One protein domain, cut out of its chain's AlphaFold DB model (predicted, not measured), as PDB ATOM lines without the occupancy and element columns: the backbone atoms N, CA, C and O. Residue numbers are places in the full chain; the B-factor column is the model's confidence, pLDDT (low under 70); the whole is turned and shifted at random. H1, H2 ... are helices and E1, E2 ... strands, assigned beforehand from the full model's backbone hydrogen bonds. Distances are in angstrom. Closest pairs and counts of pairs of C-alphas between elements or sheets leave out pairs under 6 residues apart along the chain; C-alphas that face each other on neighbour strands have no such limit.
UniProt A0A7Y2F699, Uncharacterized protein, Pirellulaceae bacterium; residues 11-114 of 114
ATOM      1  N   ARG A  11     -66.902 -26.810  52.675       83.31
ATOM      2  CA  ARG A  11     -65.646 -27.563  52.530       83.31
ATOM      3  C   ARG A  11     -65.570 -28.319  51.205       83.31
ATOM      4  O   ARG A  11     -64.546 -28.266  50.539       83.31
ATOM      5  N   THR A  12     -66.642 -28.998  50.806       83.75
ATOM      6  CA  THR A  12     -66.695 -29.741  49.539       83.75
ATOM      7  C   THR A  12     -66.607 -28.792  48.350       83.75
ATOM      8  O   THR A  12     -65.884 -29.080  47.404       83.75
ATOM      9  N   VAL A  13     -67.277 -27.638  48.420       85.81
ATOM     10  CA  VAL A  13     -67.186 -26.606  47.375       85.81
ATOM     11  C   VAL A  13     -65.756 -26.080  47.261       85.81
ATOM     12  O   VAL A  13     -65.215 -26.048  46.164       85.81
ATOM     13  N   LEU A  14     -65.104 -25.749  48.380       87.81
ATOM     14  CA  LEU A  14     -63.711 -25.289  48.383       87.81
ATOM     15  C   LEU A  14     -62.752 -26.323  47.783       87.81
ATOM     16  O   LEU A  14     -61.907 -25.962  46.968       87.81
ATOM     17  N   VAL A  15     -62.898 -27.599  48.148       90.00
ATOM     18  CA  VAL A  15     -62.056 -28.678  47.613       90.00
ATOM     19  C   VAL A  15     -62.269 -28.841  46.110       90.00
ATOM     20  O   VAL A  15     -61.294 -28.894  45.365       90.00
ATOM     21  N   VAL A  16     -63.520 -28.865  45.644       88.38
ATOM     22  CA  VAL A  16     -63.828 -28.990  44.211       88.38
ATOM     23  C   VAL A  16     -63.264 -27.804  43.431       88.38
ATOM     24  O   VAL A  16     -62.630 -28.008  42.398       88.38
ATOM     25  N   THR A  17     -63.417 -26.581  43.940       90.50
ATOM     26  CA  THR A  17     -62.862 -25.381  43.301       90.50
ATOM     27  C   THR A  17     -61.335 -25.413  43.264       90.50
ATOM     28  O   THR A  17     -60.750 -25.087  42.234       90.50
ATOM     29  N   ALA A  18     -60.675 -25.846  44.341       90.94
ATOM     30  CA  ALA A  18     -59.219 -25.966  44.379       90.94
ATOM     31  C   ALA A  18     -58.705 -27.005  43.369       90.94
ATOM     32  O   ALA A  18     -57.768 -26.726  42.626       90.94
ATOM     33  N   VAL A  19     -59.352 -28.172  43.287       91.38
ATOM     34  CA  VAL A  19     -59.006 -29.216  42.309       91.38
ATOM     35  C   VAL A  19     -59.251 -28.731  40.880       91.38
ATOM     36  O   VAL A  19     -58.399 -28.929  40.018       91.38
ATOM     37  N   ALA A  20     -60.368 -28.047  40.626       89.44
ATOM     38  CA  ALA A  20     -60.664 -27.472  39.318       89.44
ATOM     39  C   ALA A  20     -59.630 -26.409  38.911       89.44
ATOM     40  O   ALA A  20     -59.172 -26.402  37.768       89.44
ATOM     41  N   ALA A  21     -59.212 -25.549  39.844       88.94
ATOM     42  CA  ALA A  21     -58.158 -24.568  39.608       88.94
ATOM     43  C   ALA A  21     -56.816 -25.247  39.301       88.94
ATOM     44  O   ALA A  21     -56.136 -24.854  38.355       88.94
ATOM     45  N   LEU A  22     -56.465 -26.306  40.039       88.25
ATOM     46  CA  LEU A  22     -55.235 -27.062  39.814       88.25
ATOM     47  C   LEU A  22     -55.239 -27.759  38.445       88.25
ATOM     48  O   LEU A  22     -54.264 -27.668  37.705       88.25
ATOM     49  N   ALA A  23     -56.352 -28.400  38.080       85.88
ATOM     50  CA  ALA A  23     -56.524 -29.048  36.782       85.88
ATOM     51  C   ALA A  23     -56.469 -28.031  35.632       85.88
ATOM     52  O   ALA A  23     -55.824 -28.265  34.613       85.88
ATOM     53  N   THR A  24     -57.086 -26.862  35.816       87.00
ATOM     54  CA  THR A  24     -57.025 -25.773  34.834       87.00
ATOM     55  C   THR A  24     -55.596 -25.266  34.682       87.00
ATOM     56  O   THR A  24     -55.106 -25.143  33.563       87.00
ATOM     57  N   PHE A  25     -54.889 -25.033  35.790       84.50
ATOM     58  CA  PHE A  25     -53.481 -24.646  35.768       84.50
ATOM     59  C   PHE A  25     -52.617 -25.690  35.045       84.50
ATOM     60  O   PHE A  25     -51.762 -25.320  34.241       84.50
ATOM     61  N   TRP A  26     -52.888 -26.977  35.260       82.00
ATOM     62  CA  TRP A  26     -52.172 -28.089  34.633       82.00
ATOM     63  C   TRP A  26     -52.353 -28.152  33.108       82.00
ATOM     64  O   TRP A  26     -51.421 -28.508  32.397       82.00
ATOM     65  N   ILE A  27     -53.522 -27.765  32.585       83.19
ATOM     66  CA  ILE A  27     -53.838 -27.829  31.143       83.19
ATOM     67  C   ILE A  27     -53.504 -26.513  30.421       83.19
ATOM     68  O   ILE A  27     -53.003 -26.504  29.290       83.19
ATOM     69  N   VAL A  28     -53.768 -25.373  31.062       85.94
ATOM     70  CA  VAL A  28     -53.608 -24.046  30.447       85.94
ATOM     71  C   VAL A  28     -52.138 -23.650  30.372       85.94
ATOM     72  O   VAL A  28     -51.684 -23.209  29.317       85.94
ATOM     73  N   THR A  29     -51.373 -23.853  31.446       85.94
ATOM     74  CA  THR A  29     -49.954 -23.471  31.508       85.94
ATOM     75  C   THR A  29     -49.106 -24.044  30.363       85.94
ATOM     76  O   THR A  29     -48.419 -23.252  29.710       85.94
ATOM     77  N   PRO A  30     -49.143 -25.356  30.044       82.06
ATOM     78  CA  PRO A  30     -48.329 -25.902  28.960       82.06
ATOM     79  C   PRO A  30     -48.803 -25.391  27.593       82.06
ATOM     80  O   PRO A  30     -47.981 -25.148  26.716       82.06
ATOM     81  N   THR A  31     -50.102 -25.112  27.422       84.94
ATOM     82  CA  THR A  31     -50.637 -24.509  26.188       84.94
ATOM     83  C   THR A  31     -50.148 -23.073  25.992       84.94
ATOM     84  O   THR A  31     -49.727 -22.707  24.896       84.94
ATOM     85  N   VAL A  32     -50.186 -22.252  27.046       86.31
ATOM     86  CA  VAL A  32     -49.700 -20.863  27.000       86.31
ATOM     87  C   VAL A  32     -48.204 -20.840  26.698       86.31
ATOM     88  O   VAL A  32     -47.772 -20.093  25.823       86.31
ATOM     89  N   ARG A  33     -47.421 -21.699  27.356       84.38
ATOM     90  CA  ARG A  33     -45.982 -21.820  27.096       84.38
ATOM     91  C   ARG A  33     -45.683 -22.306  25.684       84.38
ATOM     92  O   ARG A  33     -44.811 -21.742  25.039       84.38
ATOM     93  N   ALA A  34     -46.422 -23.293  25.182       84.31
ATOM     94  CA  ALA A  34     -46.256 -23.792  23.819       84.31
ATOM     95  C   ALA A  34     -46.527 -22.698  22.777       84.31
ATOM     96  O   ALA A  34     -45.782 -22.573  21.811       84.31
ATOM     97  N   ARG A  35     -47.532 -21.842  23.007       84.25
ATOM     98  CA  ARG A  35     -47.782 -20.660  22.165       84.25
ATOM     99  C   ARG A  35     -46.670 -19.621  22.256       84.25
ATOM    100  O   ARG A  35     -46.292 -19.068  21.236       84.25
ATOM    101  N   GLN A  36     -46.142 -19.357  23.450       83.38
ATOM    102  CA  GLN A  36     -45.009 -18.441  23.614       83.38
ATOM    103  C   GLN A  36     -43.743 -18.972  22.936       83.38
ATOM    104  O   GLN A  36     -42.981 -18.189  22.388       83.38
ATOM    105  N   PHE A  37     -43.523 -20.286  22.971       82.56
ATOM    106  CA  PHE A  37     -42.423 -20.941  22.267       82.56
ATOM    107  C   PHE A  37     -42.591 -20.844  20.750       82.56
ATOM    108  O   PHE A  37     -41.666 -20.434  20.060       82.56
ATOM    109  N   ALA A  38     -43.800 -21.104  20.247       82.31
ATOM    110  CA  ALA A  38     -44.135 -20.896  18.843       82.31
ATOM    111  C   ALA A  38     -43.909 -19.443  18.395       82.31
ATOM    112  O   ALA A  38     -43.288 -19.208  17.365       82.31
ATOM    113  N   ALA A  39     -44.352 -18.473  19.201       83.12
ATOM    114  CA  ALA A  39     -44.158 -17.053  18.926       83.12
ATOM    115  C   ALA A  39     -42.676 -16.650  18.950       83.12
ATOM    116  O   ALA A  39     -42.247 -15.895  18.092       83.12
ATOM    117  N   ALA A  40     -41.871 -17.184  19.879       80.00
ATOM    118  CA  ALA A  40     -40.430 -16.920  19.913       80.00
ATOM    119  C   ALA A  40     -39.713 -17.428  18.650       80.00
ATOM    120  O   ALA A  40     -38.770 -16.793  18.180       80.00
ATOM    121  N   ILE A  41     -40.177 -18.549  18.085       79.56
ATOM    122  CA  ILE A  41     -39.672 -19.072  16.809       79.56
ATOM    123  C   ILE A  41     -40.084 -18.167  15.645       79.56
ATOM    124  O   ILE A  41     -39.233 -17.813  14.829       79.56
ATOM    125  N   ASP A  42     -41.356 -17.773  15.586       79.81
ATOM    126  CA  ASP A  42     -41.906 -16.945  14.505       79.81
ATOM    127  C   ASP A  42     -41.291 -15.532  14.484       79.81
ATOM    128  O   ASP A  42     -40.859 -15.040  13.443       79.81
ATOM    129  N   GLU A  43     -41.122 -14.921  15.661       79.25
ATOM    130  CA  GLU A  43     -40.453 -13.623  15.848       79.25
ATOM    131  C   GLU A  43     -38.927 -13.694  15.639       79.25
ATOM    132  O   GLU A  43     -38.251 -12.664  15.639       79.25
ATOM    133  N   ARG A  44     -38.366 -14.897  15.462       71.06
ATOM    134  CA  ARG A  44     -36.921 -15.171  15.437       71.06
ATOM    135  C   ARG A  44     -36.161 -14.615  16.657       71.06
ATOM    136  O   ARG A  44     -34.994 -14.234  16.552       71.06
ATOM    137  N   ASP A  45     -36.806 -14.590  17.822       77.38
ATOM    138  CA  ASP A  45     -36.233 -14.069  19.066       77.38
ATOM    139  C   ASP A  45     -35.315 -15.119  19.720       77.38
ATOM    140  O   ASP A  45     -35.744 -16.003  20.472       77.38
ATOM    141  N   HIS A  46     -34.018 -15.020  19.409       73.25
ATOM    142  CA  HIS A  46     -32.982 -15.939  19.882       73.25
ATOM    143  C   HIS A  46     -32.875 -16.000  21.413       73.25
ATOM    144  O   HIS A  46     -32.677 -17.083  21.964       73.25
ATOM    145  N   ASP A  47     -33.042 -14.872  22.109       72.94
ATOM    146  CA  ASP A  47     -32.892 -14.800  23.565       72.94
ATOM    147  C   ASP A  47     -34.057 -15.481  24.283       72.94
ATOM    148  O   ASP A  47     -33.863 -16.193  25.275       72.94
ATOM    149  N   ARG A  48     -35.289 -15.284  23.794       76.06
ATOM    150  CA  ARG A  48     -36.464 -15.977  24.344       76.06
ATOM    151  C   ARG A  48     -36.400 -17.475  24.080       76.06
ATOM    152  O   ARG A  48     -36.687 -18.254  24.992       76.06
ATOM    153  N   PHE A  49     -35.978 -17.869  22.881       74.56
ATOM    154  CA  PHE A  49     -35.808 -19.272  22.517       74.56
ATOM    155  C   PHE A  49     -34.744 -19.962  23.385       74.56
ATOM    156  O   PHE A  49     -35.019 -21.014  23.968       74.56
ATOM    157  N   ALA A  50     -33.577 -19.328  23.569       73.06
ATOM    158  CA  ALA A  50     -32.501 -19.823  24.433       73.06
ATOM    159  C   ALA A  50     -32.982 -20.063  25.870       73.06
ATOM    160  O   ALA A  50     -32.770 -21.137  26.434       73.06
ATOM    161  N   ARG A  51     -33.703 -19.090  26.450       78.81
ATOM    162  CA  ARG A  51     -34.243 -19.199  27.815       78.81
ATOM    163  C   ARG A  51     -35.262 -20.322  27.957       78.81
ATOM    164  O   ARG A  51     -35.280 -20.998  28.984       78.81
ATOM    165  N   GLN A  52     -36.125 -20.511  26.962       75.75
ATOM    166  CA  GLN A  52     -37.149 -21.553  27.016       75.75
ATOM    167  C   GLN A  52     -36.540 -22.952  26.916       75.75
ATOM    168  O   GLN A  52     -36.944 -23.829  27.676       75.75
ATOM    169  N   LEU A  53     -35.540 -23.144  26.052       72.25
ATOM    170  CA  LEU A  53     -34.814 -24.412  25.915       72.25
ATOM    171  C   LEU A  53     -33.724 -24.630  26.967       72.25
ATOM    172  O   LEU A  53     -33.148 -25.714  27.007       72.25
ATOM    173  N   ARG A  54     -33.466 -23.635  27.827       72.88
ATOM    174  CA  ARG A  54     -32.359 -23.636  28.796       72.88
ATOM    175  C   ARG A  54     -31.013 -23.925  28.124       72.88
ATOM    176  O   ARG A  54     -30.226 -24.711  28.638       72.88
ATOM    177  N   LEU A  55     -30.783 -23.319  26.961       72.12
ATOM    178  CA  LEU A  55     -29.495 -23.401  26.279       72.12
ATOM    179  C   LEU A  55     -28.479 -22.532  27.020       72.12
ATOM    180  O   LEU A  55     -28.804 -21.415  27.428       72.12
ATOM    181  N   ASP A  56     -27.262 -23.051  27.181       70.75
ATOM    182  CA  ASP A  56     -26.187 -22.375  27.913       70.75
ATOM    183  C   ASP A  56     -25.679 -21.129  27.176       70.75
ATOM    184  O   ASP A  56     -25.193 -20.189  27.806       70.75
ATOM    185  N   THR A  57     -25.825 -21.087  25.845       71.44
ATOM    186  CA  THR A  57     -25.390 -19.954  25.025       71.44
ATOM    187  C   THR A  57     -26.437 -19.513  24.003       71.44
ATOM    188  O   THR A  57     -27.201 -20.303  23.440       71.44
ATOM    189  N   THR A  58     -26.459 -18.208  23.725       72.56
ATOM    190  CA  THR A  58     -27.315 -17.615  22.690       72.56
ATOM    191  C   THR A  58     -26.869 -18.001  21.275       72.56
ATOM    192  O   THR A  58     -27.677 -17.981  20.349       72.56
ATOM    193  N   GLU A  59     -25.598 -18.375  21.084       74.94
ATOM    194  CA  GLU A  59     -25.088 -18.853  19.793       74.94
ATOM    195  C   GLU A  59     -25.691 -20.206  19.409       74.94
ATOM    196  O   GLU A  59     -26.145 -20.359  18.274       74.94
ATOM    197  N   ASP A  60     -25.814 -21.137  20.362       74.38
ATOM    198  CA  ASP A  60     -26.495 -22.419  20.137       74.38
ATOM    199  C   ASP A  60     -27.962 -22.206  19.757       74.38
ATOM    200  O   ASP A  60     -28.486 -22.836  18.835       74.38
ATOM    201  N   ALA A  61     -28.626 -21.263  20.432       72.25
ATOM    202  CA  ALA A  61     -29.994 -20.880  20.110       72.25
ATOM    203  C   ALA A  61     -30.095 -20.294  18.698       72.25
ATOM    204  O   ALA A  61     -31.005 -20.642  17.950       72.25
ATOM    205  N   ARG A  62     -29.141 -19.446  18.301       74.19
ATOM    206  CA  ARG A  62     -29.099 -18.837  16.970       74.19
ATOM    207  C   ARG A  62     -28.883 -19.872  15.871       74.19
ATOM    208  O   ARG A  62     -29.585 -19.809  14.866       74.19
ATOM    209  N   ALA A  63     -27.968 -20.821  16.068       75.75
ATOM    210  CA  ALA A  63     -27.724 -21.920  15.135       75.75
ATOM    211  C   ALA A  63     -28.954 -22.831  14.993       75.75
ATOM    212  O   ALA A  63     -29.321 -23.234  13.890       75.75
ATOM    213  N   GLN A  64     -29.639 -23.116  16.102       72.94
ATOM    214  CA  GLN A  64     -30.857 -23.918  16.077       72.94
ATOM    215  C   GLN A  64     -32.033 -23.203  15.417       72.94
ATOM    216  O   GLN A  64     -32.800 -23.867  14.722       72.94
ATOM    217  N   LEU A  65     -32.179 -21.892  15.636       73.25
ATOM    218  CA  LEU A  65     -33.267 -21.090  15.081       73.25
ATOM    219  C   LEU A  65     -33.064 -20.792  13.594       73.25
ATOM    220  O   LEU A  65     -34.025 -20.777  12.838       73.25
ATOM    221  N   SER A  66     -31.818 -20.580  13.159       73.94
ATOM    222  CA  SER A  66     -31.499 -20.378  11.741       73.94
ATOM    223  C   SER A  66     -31.708 -21.643  10.905       73.94
ATOM    224  O   SER A  66     -32.003 -21.541   9.716       73.94
ATOM    225  N   ALA A  67     -31.605 -22.824  11.525       73.12
ATOM    226  CA  ALA A  67     -31.925 -24.107  10.905       73.12
ATOM    227  C   ALA A  67     -33.440 -24.354  10.756       73.12
ATOM    228  O   ALA A  67     -33.848 -25.244  10.009       73.12
ATOM    229  N   ILE A  68     -34.284 -23.580  11.448       74.81
ATOM    230  CA  ILE A  68     -35.741 -23.620  11.289       74.81
ATOM    231  C   ILE A  68     -36.095 -22.811  10.046       74.81
ATOM    232  O   ILE A  68     -35.933 -21.591   9.999       74.81
ATOM    233  N   THR A  69     -36.579 -23.497   9.018       68.50
ATOM    234  CA  THR A  69     -36.981 -22.857   7.757       68.50
ATOM    235  C   THR A  69     -38.475 -22.976   7.492       68.50
ATOM    236  O   THR A  69     -38.973 -22.315   6.585       68.50
ATOM    237  N   GLY A  70     -39.176 -23.839   8.228       64.19
ATOM    238  CA  GLY A  70     -40.625 -23.968   8.175       64.19
ATOM    239  C   GLY A  70     -41.282 -23.380   9.421       64.19
ATOM    240  O   GLY A  70     -40.615 -22.985  10.375       64.19
ATOM    241  N   GLY A  71     -42.609 -23.281   9.382       70.62
ATOM    242  CA  GLY A  71     -43.389 -22.740  10.488       70.62
ATOM    243  C   GLY A  71     -43.321 -23.596  11.755       70.62
ATOM    244  O   GLY A  71     -42.685 -24.651  11.817       70.62
ATOM    245  N   CYS A  72     -44.032 -23.135  12.772       76.56
ATOM    246  CA  CYS A  72     -44.239 -23.851  14.017       76.56
ATOM    247  C   CYS A  72     -45.729 -24.163  14.168       76.56
ATOM    248  O   CYS A  72     -46.565 -23.269  14.048       76.56
ATOM    249  N   GLU A  73     -46.060 -25.404  14.513       80.88
ATOM    250  CA  GLU A  73     -47.438 -25.819  14.764       80.88
ATOM    251  C   GLU A  73     -47.565 -26.502  16.126       80.88
ATOM    252  O   GLU A  73     -46.721 -27.293  16.548       80.88
ATOM    253  N   LEU A  74     -48.650 -26.196  16.841       83.00
ATOM    254  CA  LEU A  74     -49.003 -26.947  18.040       83.00
ATOM    255  C   LEU A  74     -49.702 -28.238  17.625       83.00
ATOM    256  O   LEU A  74     -50.755 -28.193  16.989       83.00
ATOM    257  N   GLU A  75     -49.175 -29.379  18.060       82.88
ATOM    258  CA  GLU A  75     -49.834 -30.660  17.808       82.88
ATOM    259  C   GLU A  75     -51.187 -30.731  18.532       82.88
ATOM    260  O   GLU A  75     -51.349 -30.131  19.596       82.88
ATOM    261  N   PRO A  76     -52.187 -31.470  18.025       83.38
ATOM    262  CA  PRO A  76     -53.443 -31.689  18.741       83.38
ATOM    263  C   PRO A  76     -53.215 -32.347  20.113       83.38
ATOM    264  O   PRO A  76     -52.180 -32.959  20.377       83.38
ATOM    265  N   TRP A  77     -54.152 -32.156  21.046       80.06
ATOM    266  CA  TRP A  77     -54.046 -32.758  22.381       80.06
ATOM    267  C   TRP A  77     -54.172 -34.272  22.297       80.06
ATOM    268  O   TRP A  77     -55.154 -34.798  21.779       80.06
ATOM    269  N   THR A  78     -53.186 -34.962  22.861       86.00
ATOM    270  CA  THR A  78     -53.236 -36.407  23.084       86.00
ATOM    271  C   THR A  78     -53.460 -36.696  24.565       86.00
ATOM    272  O   THR A  78     -53.132 -35.889  25.437       86.00
ATOM    273  N   TRP A  79     -54.010 -37.871  24.872       82.19
ATOM    274  CA  TRP A  79     -54.248 -38.284  26.259       82.19
ATOM    275  C   TRP A  79     -52.963 -38.356  27.089       82.19
ATOM    276  O   TRP A  79     -52.963 -37.965  28.253       82.19
ATOM    277  N   GLN A  80     -51.858 -38.794  26.481       83.88
ATOM    278  CA  GLN A  80     -50.549 -38.851  27.136       83.88
ATOM    279  C   GLN A  80     -50.062 -37.459  27.556       83.88
ATOM    280  O   GLN A  80     -49.630 -37.279  28.689       83.88
ATOM    281  N   GLN A  81     -50.214 -36.467  26.677       81.56
ATOM    282  CA  GLN A  81     -49.886 -35.069  26.959       81.56
ATOM    283  C   GLN A  81     -50.734 -34.496  28.103       81.56
ATOM    284  O   GLN A  81     -50.211 -33.842  29.004       81.56
ATOM    285  N   LEU A  82     -52.045 -34.767  28.102       81.19
ATOM    286  CA  LEU A  82     -52.976 -34.289  29.133       81.19
ATOM    287  C   LEU A  82     -52.612 -34.819  30.523       81.19
ATOM    288  O   LEU A  82     -52.537 -34.051  31.481       81.19
ATOM    289  N   ILE A  83     -52.345 -36.123  30.621       82.19
ATOM    290  CA  ILE A  83     -51.942 -36.766  31.877       82.19
ATOM    291  C   ILE A  83     -50.550 -36.278  32.300       82.19
ATOM    292  O   ILE A  83     -50.333 -35.980  33.473       82.19
ATOM    293  N   GLY A  84     -49.625 -36.142  31.347       79.25
ATOM    294  CA  GLY A  84     -48.261 -35.673  31.595       79.25
ATOM    295  C   GLY A  84     -48.144 -34.184  31.926       79.25
ATOM    296  O   GLY A  84     -47.118 -33.765  32.456       79.25
ATOM    297  N   GLY A  85     -49.170 -33.373  31.639       81.50
ATOM    298  CA  GLY A  85     -49.082 -31.913  31.778       81.50
ATOM    299  C   GLY A  85     -48.077 -31.295  30.809       81.50
ATOM    300  O   GLY A  85     -47.430 -30.290  31.125       81.50
ATOM    301  N   THR A  86     -47.906 -31.923  29.646       84.25
ATOM    302  CA  THR A  86     -46.977 -31.489  28.605       84.25
ATOM    303  C   THR A  86     -47.697 -31.292  27.284       84.25
ATOM    304  O   THR A  86     -48.775 -31.831  27.050       84.25
ATOM    305  N   ARG A  87     -47.134 -30.449  26.424       84.88
ATOM    306  CA  ARG A  87     -47.667 -30.110  25.107       84.88
ATOM    307  C   ARG A  87     -46.564 -30.270  24.082       84.88
ATOM    308  O   ARG A  87     -45.464 -29.773  24.306       84.88
ATOM    309  N   TYR A  88     -46.850 -30.917  22.963       84.25
ATOM    310  CA  TYR A  88     -45.878 -30.996  21.880       84.25
ATOM    311  C   TYR A  88     -46.042 -29.839  20.899       84.25
ATOM    312  O   TYR A  88     -47.155 -29.435  20.553       84.25
ATOM    313  N   VAL A  89     -44.901 -29.310  20.476       84.25
ATOM    314  CA  VAL A  89     -44.773 -28.307  19.427       84.25
ATOM    315  C   VAL A  89     -43.915 -28.909  18.326       84.25
ATOM    316  O   VAL A  89     -42.819 -29.399  18.597       84.25
ATOM    317  N   MET A  90     -44.433 -28.895  17.104       82.75
ATOM    318  CA  MET A  90     -43.724 -29.358  15.922       82.75
ATOM    319  C   MET A  90     -43.088 -28.161  15.224       82.75
ATOM    320  O   MET A  90     -43.750 -27.156  14.956       82.75
ATOM    321  N   VAL A  91     -41.792 -28.268  14.960       82.56
ATOM    322  CA  VAL A  91     -40.978 -27.206  14.380       82.56
ATOM    323  C   VAL A  91     -40.300 -27.754  13.136       82.56
ATOM    324  O   VAL A  91     -39.544 -28.719  13.206       82.56
ATOM    325  N   TRP A  92     -40.564 -27.150  11.986       76.56
ATOM    326  CA  TRP A  92     -40.084 -27.671  10.711       76.56
ATOM    327  C   TRP A  92     -38.681 -27.137  10.373       76.56
ATOM    328  O   TRP A  92     -38.481 -25.928  10.210       76.56
ATOM    329  N   ARG A  93     -37.698 -28.037  10.227       71.31
ATOM    330  CA  ARG A  93     -36.324 -27.710   9.814       71.31
ATOM    331  C   ARG A  93     -36.063 -28.173   8.382       71.31
ATOM    332  O   ARG A  93     -35.787 -29.341   8.116       71.31
ATOM    333  N   GLY A  94     -36.074 -27.242   7.437       65.38
ATOM    334  CA  GLY A  94     -35.713 -27.541   6.053       65.38
ATOM    335  C   GLY A  94     -36.668 -28.513   5.368       65.38
ATOM    336  O   GLY A  94     -37.812 -28.715   5.765       65.38
ATOM    337  N   TRP A  95     -36.130 -29.150   4.332       54.50
ATOM    338  CA  TRP A  95     -36.711 -30.322   3.673       54.50
ATOM    339  C   TRP A  95     -36.338 -31.636   4.384       54.50
ATOM    340  O   TRP A  95     -36.669 -32.710   3.889       54.50
ATOM    341  N   ALA A  96     -35.605 -31.555   5.502       54.28
ATOM    342  CA  ALA A  96     -34.949 -32.692   6.142       54.28
ATOM    343  C   ALA A  96     -35.791 -33.358   7.241       54.28
ATOM    344  O   ALA A  96     -35.512 -34.505   7.565       54.28
ATOM    345  N   GLY A  97     -36.810 -32.681   7.781       63.97
ATOM    346  CA  GLY A  97     -37.664 -33.233   8.833       63.97
ATOM    347  C   GLY A  97     -38.228 -32.168   9.772       63.97
ATOM    348  O   GLY A  97     -37.908 -30.980   9.676       63.97
ATOM    349  N   GLY A  98     -39.119 -32.590  10.667       71.56
ATOM    350  CA  GLY A  98     -39.666 -31.749  11.732       71.56
ATOM    351  C   GLY A  98     -39.130 -32.190  13.091       71.56
ATOM    352  O   GLY A  98     -39.235 -33.362  13.446       71.56
ATOM    353  N   ASP A  99     -38.609 -31.254  13.876       77.56
ATOM    354  CA  ASP A  99     -38.230 -31.500  15.264       77.56
ATOM    355  C   ASP A  99     -39.450 -31.327  16.171       77.56
ATOM    356  O   ASP A  99     -40.183 -30.334  16.098       77.56
ATOM    357  N   ARG A 100     -39.674 -32.294  17.062       78.56
ATOM    358  CA  ARG A 100     -40.725 -32.218  18.079       78.56
ATOM    359  C   ARG A 100     -40.128 -31.759  19.403       78.56
ATOM    360  O   ARG A 100     -39.249 -32.412  19.969       78.56
ATOM    361  N   TYR A 101     -40.689 -30.688  19.949       77.38
ATOM    362  CA  TYR A 101     -40.356 -30.152  21.263       77.38
ATOM    363  C   TYR A 101     -41.479 -30.428  22.264       77.38
ATOM    364  O   TYR A 101     -42.655 -30.217  21.982       77.38
ATOM    365  N   GLU A 102     -41.114 -30.896  23.454       78.06
ATOM    366  CA  GLU A 102     -42.002 -31.066  24.599       78.06
ATOM    367  C   GLU A 102     -41.969 -29.832  25.486       78.06
ATOM    368  O   GLU A 102     -40.944 -29.507  26.078       78.06
ATOM    369  N   VAL A 103     -43.113 -29.170  25.607       77.94
ATOM    370  CA  VAL A 103     -43.328 -27.987  26.432       77.94
ATOM    371  C   VAL A 103     -44.222 -28.365  27.610       77.94
ATOM    372  O   VAL A 103     -45.434 -28.521  27.482       77.94
ATOM    373  N   GLY A 104     -43.620 -28.533  28.778       72.88
ATOM    374  CA  GLY A 104     -44.311 -28.793  30.035       72.88
ATOM    375  C   GLY A 104     -44.640 -27.530  30.830       72.88
ATOM    376  O   GLY A 104     -44.187 -26.419  30.538       72.88
ATOM    377  N   CYS A 105     -45.374 -27.721  31.928       62.72
ATOM    378  CA  CYS A 105     -45.682 -26.663  32.898       62.72
ATOM    379  C   CYS A 105     -44.448 -25.938  33.456       62.72
ATOM    380  O   CYS A 105     -44.575 -24.804  33.912       62.72
ATOM    381  N   VAL A 106     -43.271 -26.579  33.467       64.56
ATOM    382  CA  VAL A 106     -42.063 -26.064  34.149       64.56
ATOM    383  C   VAL A 106     -40.794 -26.134  33.292       64.56
ATOM    384  O   VAL A 106     -39.818 -25.446  33.590       64.56
ATOM    385  N   HIS A 107     -40.805 -26.907  32.210       68.69
ATOM    386  CA  HIS A 107     -39.632 -27.173  31.382       68.69
ATOM    387  C   HIS A 107     -40.028 -27.276  29.911       68.69
ATOM    388  O   HIS A 107     -41.145 -27.685  29.614       68.69
ATOM    389  N   THR A 108     -39.102 -26.945  29.018       72.12
ATOM    390  CA  THR A 108     -39.198 -27.270  27.596       72.12
ATOM    391  C   THR A 108     -37.974 -28.095  27.230       72.12
ATOM    392  O   THR A 108     -36.872 -27.767  27.666       72.12
ATOM    393  N   ARG A 109     -38.148 -29.178  26.475       75.94
ATOM    394  CA  ARG A 109     -37.046 -30.026  26.004       75.94
ATOM    395  C   ARG A 109     -37.304 -30.521  24.590       75.94
ATOM    396  O   ARG A 109     -38.455 -30.668  24.188       75.94
ATOM    397  N   ALA A 110     -36.243 -30.815  23.848       69.25
ATOM    398  CA  ALA A 110     -36.377 -31.582  22.616       69.25
ATOM    399  C   ALA A 110     -36.889 -32.988  22.963       69.25
ATOM    400  O   ALA A 110     -36.406 -33.609  23.913       69.25
ATOM    401  N   ALA A 111     -37.902 -33.451  22.238       63.41
ATOM    402  CA  ALA A 111     -38.507 -34.753  22.466       63.41
ATOM    403  C   ALA A 111     -37.981 -35.767  21.444       63.41
ATOM    404  O   ALA A 111     -37.555 -36.847  21.840       63.41
ATOM    405  N   TRP A 112     -38.015 -35.416  20.151       60.16
ATOM    406  CA  TRP A 112     -37.649 -36.298  19.034       60.16
ATOM    407  C   TRP A 112     -37.235 -35.464  17.812       60.16
ATOM    408  O   TRP A 112     -37.867 -34.444  17.541       60.16
ATOM    409  N   SER A 113     -36.228 -35.918  17.067       54.38
ATOM    410  CA  SER A 113     -35.890 -35.427  15.722       54.38
ATOM    411  C   SER A 113     -36.340 -36.476  14.701       54.38
ATOM    412  O   SER A 113     -35.938 -37.637  14.838       54.38
ATOM    413  N   TYR A 114     -37.201 -36.101  13.752       50.62
ATOM    414  CA  TYR A 114     -37.675 -36.987  12.677       50.62
ATOM    415  C   TYR A 114     -36.815 -36.881  11.425       50.62
ATOM    416  O   TYR A 114     -36.431 -35.740  11.088       50.62
TER     417      TYR A 114
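This is residues 11 to 114 of the 114 residues of an uncharacterized protein of Pirellulaceae bacterium (UniProt A0A7Y2F699). A strongly twisted sheet of four strands is covered on one face by residues 26 to 42 of one long helix, H1, whose residues 11 to 22 stick out as a free arm. H2 folds back from H1, H3 packs on H2, and H4 only grazes the sheet. The printed part has 104 residues, with four named helices and four named strands in the order H1 H2 H3 E1 H4 E2 E3 E4; the antiparallel sheet runs E1 E2 E3 E4, and the class is mixed, helices and strands. It is only just loose, close to compact, with a radius of gyration of the C-alphas of 15.6 A and spans of 54 by 25 by 20 A.

E1 is residues 72 to 74, E2 86 to 93 over 21.9 A, E3 97 to 104 over 22.7 A, and E4 108 to 113, ending at C-alpha 113 (-35.890, -35.427, 15.722). H1, residues 11 to 42, runs 46.1 A from C-alpha 11 (-65.646, -27.563, 52.530). H2 is residues 46 to 53, H3 58 to 66 and H4 79 to 84.

E2, E3 and E4 form a meander, each strand the antiparallel neighbour of the one before. N 89 and O 101 are 2.9 A apart, N 102 and O 109 2.8 A. Edge strand E1 pairs with E2 through N 73 and O 90, 2.9 A. H1 and the sheet make two layers, a helix on one face: H1 lies over E2, height over the sheet 7.6 A, along the strands at 8 degrees to E2 on the local plane. H1, with residues 37 to 41 alone, touches H2 in a helical hairpin, closest C-alphas Ala 40 and Phe 49 at 5.8 A. H2 touches H3, about perpendicular at 83 degrees, closest C-alphas Ala 50 and Ala 61 at 5.1 A. Every O i to N i+4 pair is within hydrogen-bond range in H2, H3 and H4, and 26 of 28 in H1.

The C-alphas of Arg 11 and Trp 95, the two farthest apart, are 56.8 A apart. The printed part has no cut, and the links between named elements are tight. Mean pLDDT of the printed part is 77.6, with residues 69 to 70, 94 to 97, 105 to 107 and 110 to 114 under 70.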